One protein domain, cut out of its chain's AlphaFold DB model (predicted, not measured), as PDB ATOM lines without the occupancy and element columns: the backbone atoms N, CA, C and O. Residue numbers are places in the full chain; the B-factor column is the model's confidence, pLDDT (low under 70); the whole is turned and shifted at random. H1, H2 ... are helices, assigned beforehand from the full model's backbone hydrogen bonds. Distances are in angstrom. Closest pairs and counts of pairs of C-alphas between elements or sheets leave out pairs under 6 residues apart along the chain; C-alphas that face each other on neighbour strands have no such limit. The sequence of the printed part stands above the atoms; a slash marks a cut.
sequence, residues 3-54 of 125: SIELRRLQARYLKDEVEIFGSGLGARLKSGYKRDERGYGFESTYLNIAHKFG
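This is residues 3 to 54 of the 125 residues of an uncharacterized protein of Polynucleobacter sp. LimPoW16 (UniProt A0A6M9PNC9). Look first for one long helix, H1, with a short helix, H2, packed on its residues 11 to 15; between them in the chain, residues 17 to 45 make a wide loop that swings out and folds back. The printed part has 52 residues, with two named helices, H1 then H2, and no named strand. The class is all helix, though under half of the residues are in named elements. The whole is compact, with a radius of gyration of the C-alphas of 10.1 A, and spans 29 by 21 by 17 A.

Start from H1, residues 3 to 16; with residues 11 to 15 alone it touches H2, residues 46 to 53. Their closest C-alphas, those of Leu 14 and Leu 47, are 6.0 A apart. They run the same way at a steep tilt of 36 degrees, only just past shallow. In H1 and H2 every O i to N i+4 pair is within hydrogen-bond range.

Find C-alpha 3 at (289.936, 149.503, 422.028); from there H1 runs 20.5 A to C-alpha 16. H2 runs 10.6 A to C-alpha 53 at (291.947, 152.883, 447.300).

The farthest C-alphas, those of Ser 3 and Phe 21, are 29.7 A apart. The printed part has no cut; the link H1 to H2 is long, 29 residues. The mean pLDDT of the printed part is 70.9, and 20 residues are under 70, namely residues 3 to 4, residue 7, residue 26 and residues 32 to 47.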
ATOM      1  N   SER A   3     290.248 149.807 420.617       64.94
ATOM      2  CA  SER A   3     289.936 149.503 422.028       64.94
ATOM      3  C   SER A   3     291.120 149.004 422.870       64.94
ATOM      4  O   SER A   3     291.141 149.237 424.077       64.94
ATOM      5  N   ILE A   4     292.098 148.314 422.275       69.25
ATOM      6  CA  ILE A   4     293.223 147.707 423.012       69.25
ATOM      7  C   ILE A   4     294.303 148.744 423.324       69.25
ATOM      8  O   ILE A   4     294.789 148.798 424.453       69.25
ATOM      9  N   GLU A   5     294.654 149.587 422.352       72.62
ATOM     10  CA  GLU A   5     295.620 150.670 422.558       72.62
ATOM     11  C   GLU A   5     295.124 151.669 423.600       72.62
ATOM     12  O   GLU A   5     295.875 152.022 424.507       72.62
ATOM     13  N   LEU A   6     293.832 152.018 423.557       72.31
ATOM     14  CA  LEU A   6     293.212 152.868 424.566       72.31
ATOM     15  C   LEU A   6     293.358 152.258 425.968       72.31
ATOM     16  O   LEU A   6     293.820 152.935 426.876       72.31
ATOM     17  N   ARG A   7     293.053 150.967 426.157       69.94
ATOM     18  CA  ARG A   7     293.226 150.296 427.463       69.94
ATOM     19  C   ARG A   7     294.681 150.271 427.930       69.94
ATOM     20  O   ARG A   7     294.933 150.442 429.120       69.94
ATOM     21  N   ARG A   8     295.643 150.067 427.024       75.50
ATOM     22  CA  ARG A   8     297.079 150.091 427.358       75.50
ATOM     23  C   ARG A   8     297.528 151.475 427.813       75.50
ATOM     24  O   ARG A   8     298.255 151.582 428.796       75.50
ATOM     25  N   LEU A   9     297.064 152.518 427.132       77.50
ATOM     26  CA  LEU A   9     297.346 153.902 427.495       77.50
ATOM     27  C   LEU A   9     296.763 154.239 428.878       77.50
ATOM     28  O   LEU A   9     297.457 154.778 429.733       77.50
ATOM     29  N   GLN A  10     295.516 153.830 429.127       72.50
ATOM     30  CA  GLN A  10     294.840 153.992 430.418       72.50
ATOM     31  C   GLN A  10     295.568 153.269 431.552       72.50
ATOM     32  O   GLN A  10     295.736 153.827 432.633       72.50
ATOM     33  N   ALA A  11     296.028 152.042 431.302       75.06
ATOM     34  CA  ALA A  11     296.802 151.276 432.268       75.06
ATOM     35  C   ALA A  11     298.134 151.958 432.613       75.06
ATOM     36  O   ALA A  11     298.530 151.937 433.775       75.06
ATOM     37  N   ARG A  12     298.807 152.581 431.633       79.75
ATOM     38  CA  ARG A  12     300.052 153.328 431.870       79.75
ATOM     39  C   ARG A  12     299.805 154.534 432.781       79.75
ATOM     40  O   ARG A  12     300.421 154.602 433.836       79.75
ATOM     41  N   TYR A  13     298.843 155.397 432.450       79.44
ATOM     42  CA  TYR A  13     298.532 156.565 433.285       79.44
ATOM     43  C   TYR A  13     298.070 156.193 434.698       79.44
ATOM     44  O   TYR A  13     298.498 156.808 435.666       79.44
ATOM     45  N   LEU A  14     297.234 155.157 434.838       77.06
ATOM     46  CA  LEU A  14     296.814 154.688 436.160       77.06
ATOM     47  C   LEU A  14     297.988 154.172 436.986       77.06
ATOM     48  O   LEU A  14     298.006 154.402 438.186       77.06
ATOM     49  N   LYS A  15     298.939 153.465 436.362       79.19
ATOM     50  CA  LYS A  15     300.116 152.917 437.042       79.19
ATOM     51  C   LYS A  15     301.032 154.025 437.560       79.19
ATOM     52  O   LYS A  15     301.519 153.911 438.681       79.19
ATOM     53  N   ASP A  16     301.247 155.061 436.760       81.06
ATOM     54  CA  ASP A  16     302.166 156.155 437.090       81.06
ATOM     55  C   ASP A  16     301.608 157.083 438.187       81.06
ATOM     56  O   ASP A  16     302.363 157.797 438.840       81.06
ATOM     57  N   GLU A  17     300.294 157.039 438.428       80.06
ATOM     58  CA  GLU A  17     299.600 157.888 439.401       80.06
ATOM     59  C   GLU A  17     299.045 157.119 440.619       80.06
ATOM     60  O   GLU A  17     298.269 157.676 441.395       80.06
ATOM     61  N   VAL A  18     299.408 155.843 440.818       78.75
ATOM     62  CA  VAL A  18     298.996 155.102 442.027       78.75
ATOM     63  C   VAL A  18     299.676 155.687 443.265       78.75
ATOM     64  O   VAL A  18     300.899 155.651 443.395       78.75
ATOM     65  N   GLU A  19     298.871 156.141 444.221       82.19
ATOM     66  CA  GLU A  19     299.337 156.542 445.548       82.19
ATOM     67  C   GLU A  19     299.162 155.420 446.577       82.19
ATOM     68  O   GLU A  19     298.238 154.609 446.491       82.19
ATOM     69  N   ILE A  20     300.014 155.405 447.608       81.56
ATOM     70  CA  ILE A  20     299.987 154.386 448.675       81.56
ATOM     71  C   ILE A  20     298.627 154.353 449.389       81.56
ATOM     72  O   ILE A  20     298.101 153.276 449.663       81.56
ATOM     73  N   PHE A  21     298.032 155.518 449.657       83.69
ATOM     74  CA  PHE A  21     296.723 155.634 450.312       83.69
ATOM     75  C   PHE A  21     295.549 155.714 449.327       83.69
ATOM     76  O   PHE A  21     294.392 155.698 449.746       83.69
ATOM     77  N   GLY A  22     295.845 155.730 448.026       82.81
ATOM     78  CA  GLY A  22     294.871 155.955 446.970       82.81
ATOM     79  C   GLY A  22     294.426 157.413 446.866       82.81
ATOM     80  O   GLY A  22     294.471 158.183 447.819       82.81
ATOM     81  N   SER A  23     293.952 157.776 445.681       80.94
ATOM     82  CA  SER A  23     293.539 159.137 445.332       80.94
ATOM     83  C   SER A  23     292.088 159.451 445.738       80.94
ATOM     84  O   SER A  23     291.653 160.595 445.632       80.94
ATOM     85  N   GLY A  24     291.319 158.450 446.187       74.31
ATOM     86  CA  GLY A  24     289.923 158.581 446.610       74.31
ATOM     87  C   GLY A  24     288.879 158.173 445.558       74.31
ATOM     88  O   GLY A  24     289.142 158.033 444.360       74.31
ATOM     89  N   LEU A  25     287.640 157.966 446.020       70.50
ATOM     90  CA  LEU A  25     286.490 157.649 445.166       70.50
ATOM     91  C   LEU A  25     286.130 158.845 444.276       70.50
ATOM     92  O   LEU A  25     285.902 159.947 444.756       70.50
ATOM     93  N   GLY A  26     286.068 158.616 442.962       68.38
ATOM     94  CA  GLY A  26     285.794 159.675 441.982       68.38
ATOM     95  C   GLY A  26     287.012 160.528 441.613       68.38
ATOM     96  O   GLY A  26     286.879 161.436 440.793       68.38
ATOM     97  N   ALA A  27     288.195 160.213 442.153       70.31
ATOM     98  CA  ALA A  27     289.433 160.877 441.779       70.31
ATOM     99  C   ALA A  27     289.700 160.744 440.278       70.31
ATOM    100  O   ALA A  27     289.602 159.659 439.691       70.31
ATOM    101  N   ARG A  28     290.024 161.879 439.661       71.69
ATOM    102  CA  ARG A  28     290.484 161.956 438.275       71.69
ATOM    103  C   ARG A  28     291.997 161.764 438.253       71.69
ATOM    104  O   ARG A  28     292.656 162.034 439.252       71.69
ATOM    105  N   LEU A  29     292.529 161.340 437.110       72.44
ATOM    106  CA  LEU A  29     293.974 161.368 436.912       72.44
ATOM    107  C   LEU A  29     294.478 162.816 436.961       72.44
ATOM    108  O   LEU A  29     293.873 163.713 436.360       72.44
ATOM    109  N   LYS A  30     295.605 163.024 437.632       71.56
ATOM    110  CA  LYS A  30     296.389 164.259 437.670       71.56
ATOM    111  C   LYS A  30     296.872 164.672 436.284       71.56
ATOM    112  O   LYS A  30     296.940 165.866 436.015       71.56
ATOM    113  N   SER A  31     297.114 163.722 435.379       71.25
ATOM    114  CA  SER A  31     297.396 163.995 433.960       71.25
ATOM    115  C   SER A  31     296.247 164.693 433.216       71.25
ATOM    116  O   SER A  31     296.414 165.098 432.069       71.25
ATOM    117  N   GLY A  32     295.063 164.825 433.827       68.38
ATOM    118  CA  GLY A  32     293.888 165.432 433.200       68.38
ATOM    119  C   GLY A  32     293.229 164.536 432.150       68.38
ATOM    120  O   GLY A  32     292.190 164.905 431.596       68.38
ATOM    121  N   TYR A  33     293.783 163.343 431.906       67.50
ATOM    122  CA  TYR A  33     293.245 162.383 430.959       67.50
ATOM    123  C   TYR A  33     291.870 161.896 431.426       67.50
ATOM    124  O   TYR A  33     291.698 161.370 432.529       67.50
ATOM    125  N   LYS A  34     290.875 162.022 430.545       65.56
ATOM    126  CA  LYS A  34     289.503 161.545 430.749       65.56
ATOM    127  C   LYS A  34     289.111 160.628 429.596       65.56
ATOM    128  O   LYS A  34     289.495 160.861 428.457       65.56
ATOM    129  N   ARG A  35     288.332 159.580 429.890       60.88
ATOM    130  CA  ARG A  35     287.769 158.697 428.850       60.88
ATOM    131  C   ARG A  35     286.610 159.360 428.085       60.88
ATOM    132  O   ARG A  35     286.336 158.966 426.962       60.88
ATOM    133  N   ASP A  36     285.928 160.310 428.720       61.91
ATOM    134  CA  ASP A  36     284.679 160.952 428.285       61.91
ATOM    135  C   ASP A  36     284.637 162.384 428.872       61.91
ATOM    136  O   ASP A  36     285.190 162.620 429.954       61.91
ATOM    137  N   GLU A  37     283.979 163.325 428.189       58.53
ATOM    138  CA  GLU A  37     283.638 164.678 428.658       58.53
ATOM    139  C   GLU A  37     282.999 164.694 430.059       58.53
ATOM    140  O   GLU A  37     283.265 165.594 430.859       58.53
ATOM    141  N   ARG A  38     282.248 163.644 430.420       56.66
ATOM    142  CA  ARG A  38     281.647 163.449 431.755       56.66
ATOM    143  C   ARG A  38     282.673 163.201 432.865       56.66
ATOM    144  O   ARG A  38     282.331 163.217 434.046       56.66
ATOM    145  N   GLY A  39     283.944 162.980 432.523       52.88
ATOM    146  CA  GLY A  39     285.033 162.829 433.487       52.88
ATOM    147  C   GLY A  39     284.940 161.571 434.350       52.88
ATOM    148  O   GLY A  39     285.530 161.547 435.431       52.88
ATOM    149  N   TYR A  40     284.211 160.547 433.894       52.19
ATOM    150  CA  TYR A  40     284.092 159.275 434.600       52.19
ATOM    151  C   TYR A  40     285.423 158.508 434.522       52.19
ATOM    152  O   TYR A  40     285.909 158.167 433.440       52.19
ATOM    153  N   GLY A  41     286.045 158.294 435.684       53.25
ATOM    154  CA  GLY A  41     287.348 157.646 435.817       53.25
ATOM    155  C   GLY A  41     287.280 156.155 435.492       53.25
ATOM    156  O   GLY A  41     286.642 155.397 436.221       53.25
ATOM    157  N   PHE A  42     287.949 155.773 434.400       59.34
ATOM    158  CA  PHE A  42     288.224 154.422 433.884       59.34
ATOM    159  C   PHE A  42     287.446 153.283 434.528       59.34
ATOM    160  O   PHE A  42     287.817 152.751 435.568       59.34
ATOM    161  N   GLU A  43     286.397 152.834 433.863       53.84
ATOM    162  CA  GLU A  43     285.520 151.811 434.423       53.84
ATOM    163  C   GLU A  43     286.112 150.400 434.449       53.84
ATOM    164  O   GLU A  43     285.451 149.536 434.987       53.84
ATOM    165  N   SER A  44     287.291 150.104 433.879       55.50
ATOM    166  CA  SER A  44     287.592 148.712 433.475       55.50
ATOM    167  C   SER A  44     288.986 148.161 433.797       55.50
ATOM    168  O   SER A  44     289.489 147.326 433.052       55.50
ATOM    169  N   THR A  45     289.663 148.575 434.874       60.06
ATOM    170  CA  THR A  45     290.932 147.911 435.257       60.06
ATOM    171  C   THR A  45     291.141 147.870 436.766       60.06
ATOM    172  O   THR A  45     290.826 148.833 437.455       60.06
ATOM    173  N   TYR A  46     291.721 146.782 437.287       64.50
ATOM    174  CA  TYR A  46     292.150 146.660 438.691       64.50
ATOM    175  C   TYR A  46     293.083 147.776 439.153       64.50
ATOM    176  O   TYR A  46     293.041 148.186 440.311       64.50
ATOM    177  N   LEU A  47     293.864 148.322 438.222       69.62
ATOM    178  CA  LEU A  47     294.674 149.516 438.433       69.62
ATOM    179  C   LEU A  47     293.835 150.711 438.906       69.62
ATOM    180  O   LEU A  47     294.348 151.543 439.635       69.62
ATOM    181  N   ASN A  48     292.540 150.771 438.583       72.50
ATOM    182  CA  ASN A  48     291.630 151.787 439.107       72.50
ATOM    183  C   ASN A  48     291.303 151.572 440.591       72.50
ATOM    184  O   ASN A  48     291.116 152.540 441.317       72.50
ATOM    185  N   ILE A  49     291.242 150.322 441.065       74.44
ATOM    186  CA  ILE A  49     291.060 150.029 442.495       74.44
ATOM    187  C   ILE A  49     292.330 150.396 443.252       74.44
ATOM    188  O   ILE A  49     292.241 151.078 444.266       74.44
ATOM    189  N   ALA A  50     293.499 150.016 442.728       76.94
ATOM    190  CA  ALA A  50     294.782 150.415 443.302       76.94
ATOM    191  C   ALA A  50     294.948 151.943 443.307       76.94
ATOM    192  O   ALA A  50     295.289 152.517 444.329       76.94
ATOM    193  N   HIS A  51     294.617 152.624 442.211       76.75
ATOM    194  CA  HIS A  51     294.665 154.083 442.137       76.75
ATOM    195  C   HIS A  51     293.684 154.754 443.110       76.75
ATOM    196  O   HIS A  51     294.038 155.725 443.764       76.75
ATOM    197  N   LYS A  52     292.446 154.257 443.238       78.25
ATOM    198  CA  LYS A  52     291.420 154.889 444.088       78.25
ATOM    199  C   LYS A  52     291.594 154.600 445.572       78.25
ATOM    200  O   LYS A  52     291.377 155.492 446.383       78.25
ATOM    201  N   PHE A  53     291.940 153.366 445.920       76.88
ATOM    202  CA  PHE A  53     291.947 152.883 447.300       76.88
ATOM    203  C   PHE A  53     293.350 152.563 447.825       76.88
ATOM    204  O   PHE A  53     293.490 152.277 449.010       76.88
ATOM    205  N   GLY A  54     294.384 152.573 446.979       81.75
ATOM    206  CA  GLY A  54     295.755 152.269 447.381       81.75
ATOM    207  C   GLY A  54     295.846 150.933 448.115       81.75
ATOM    208  O   GLY A  54     295.258 149.926 447.705       81.75
TER     209      GLY A  54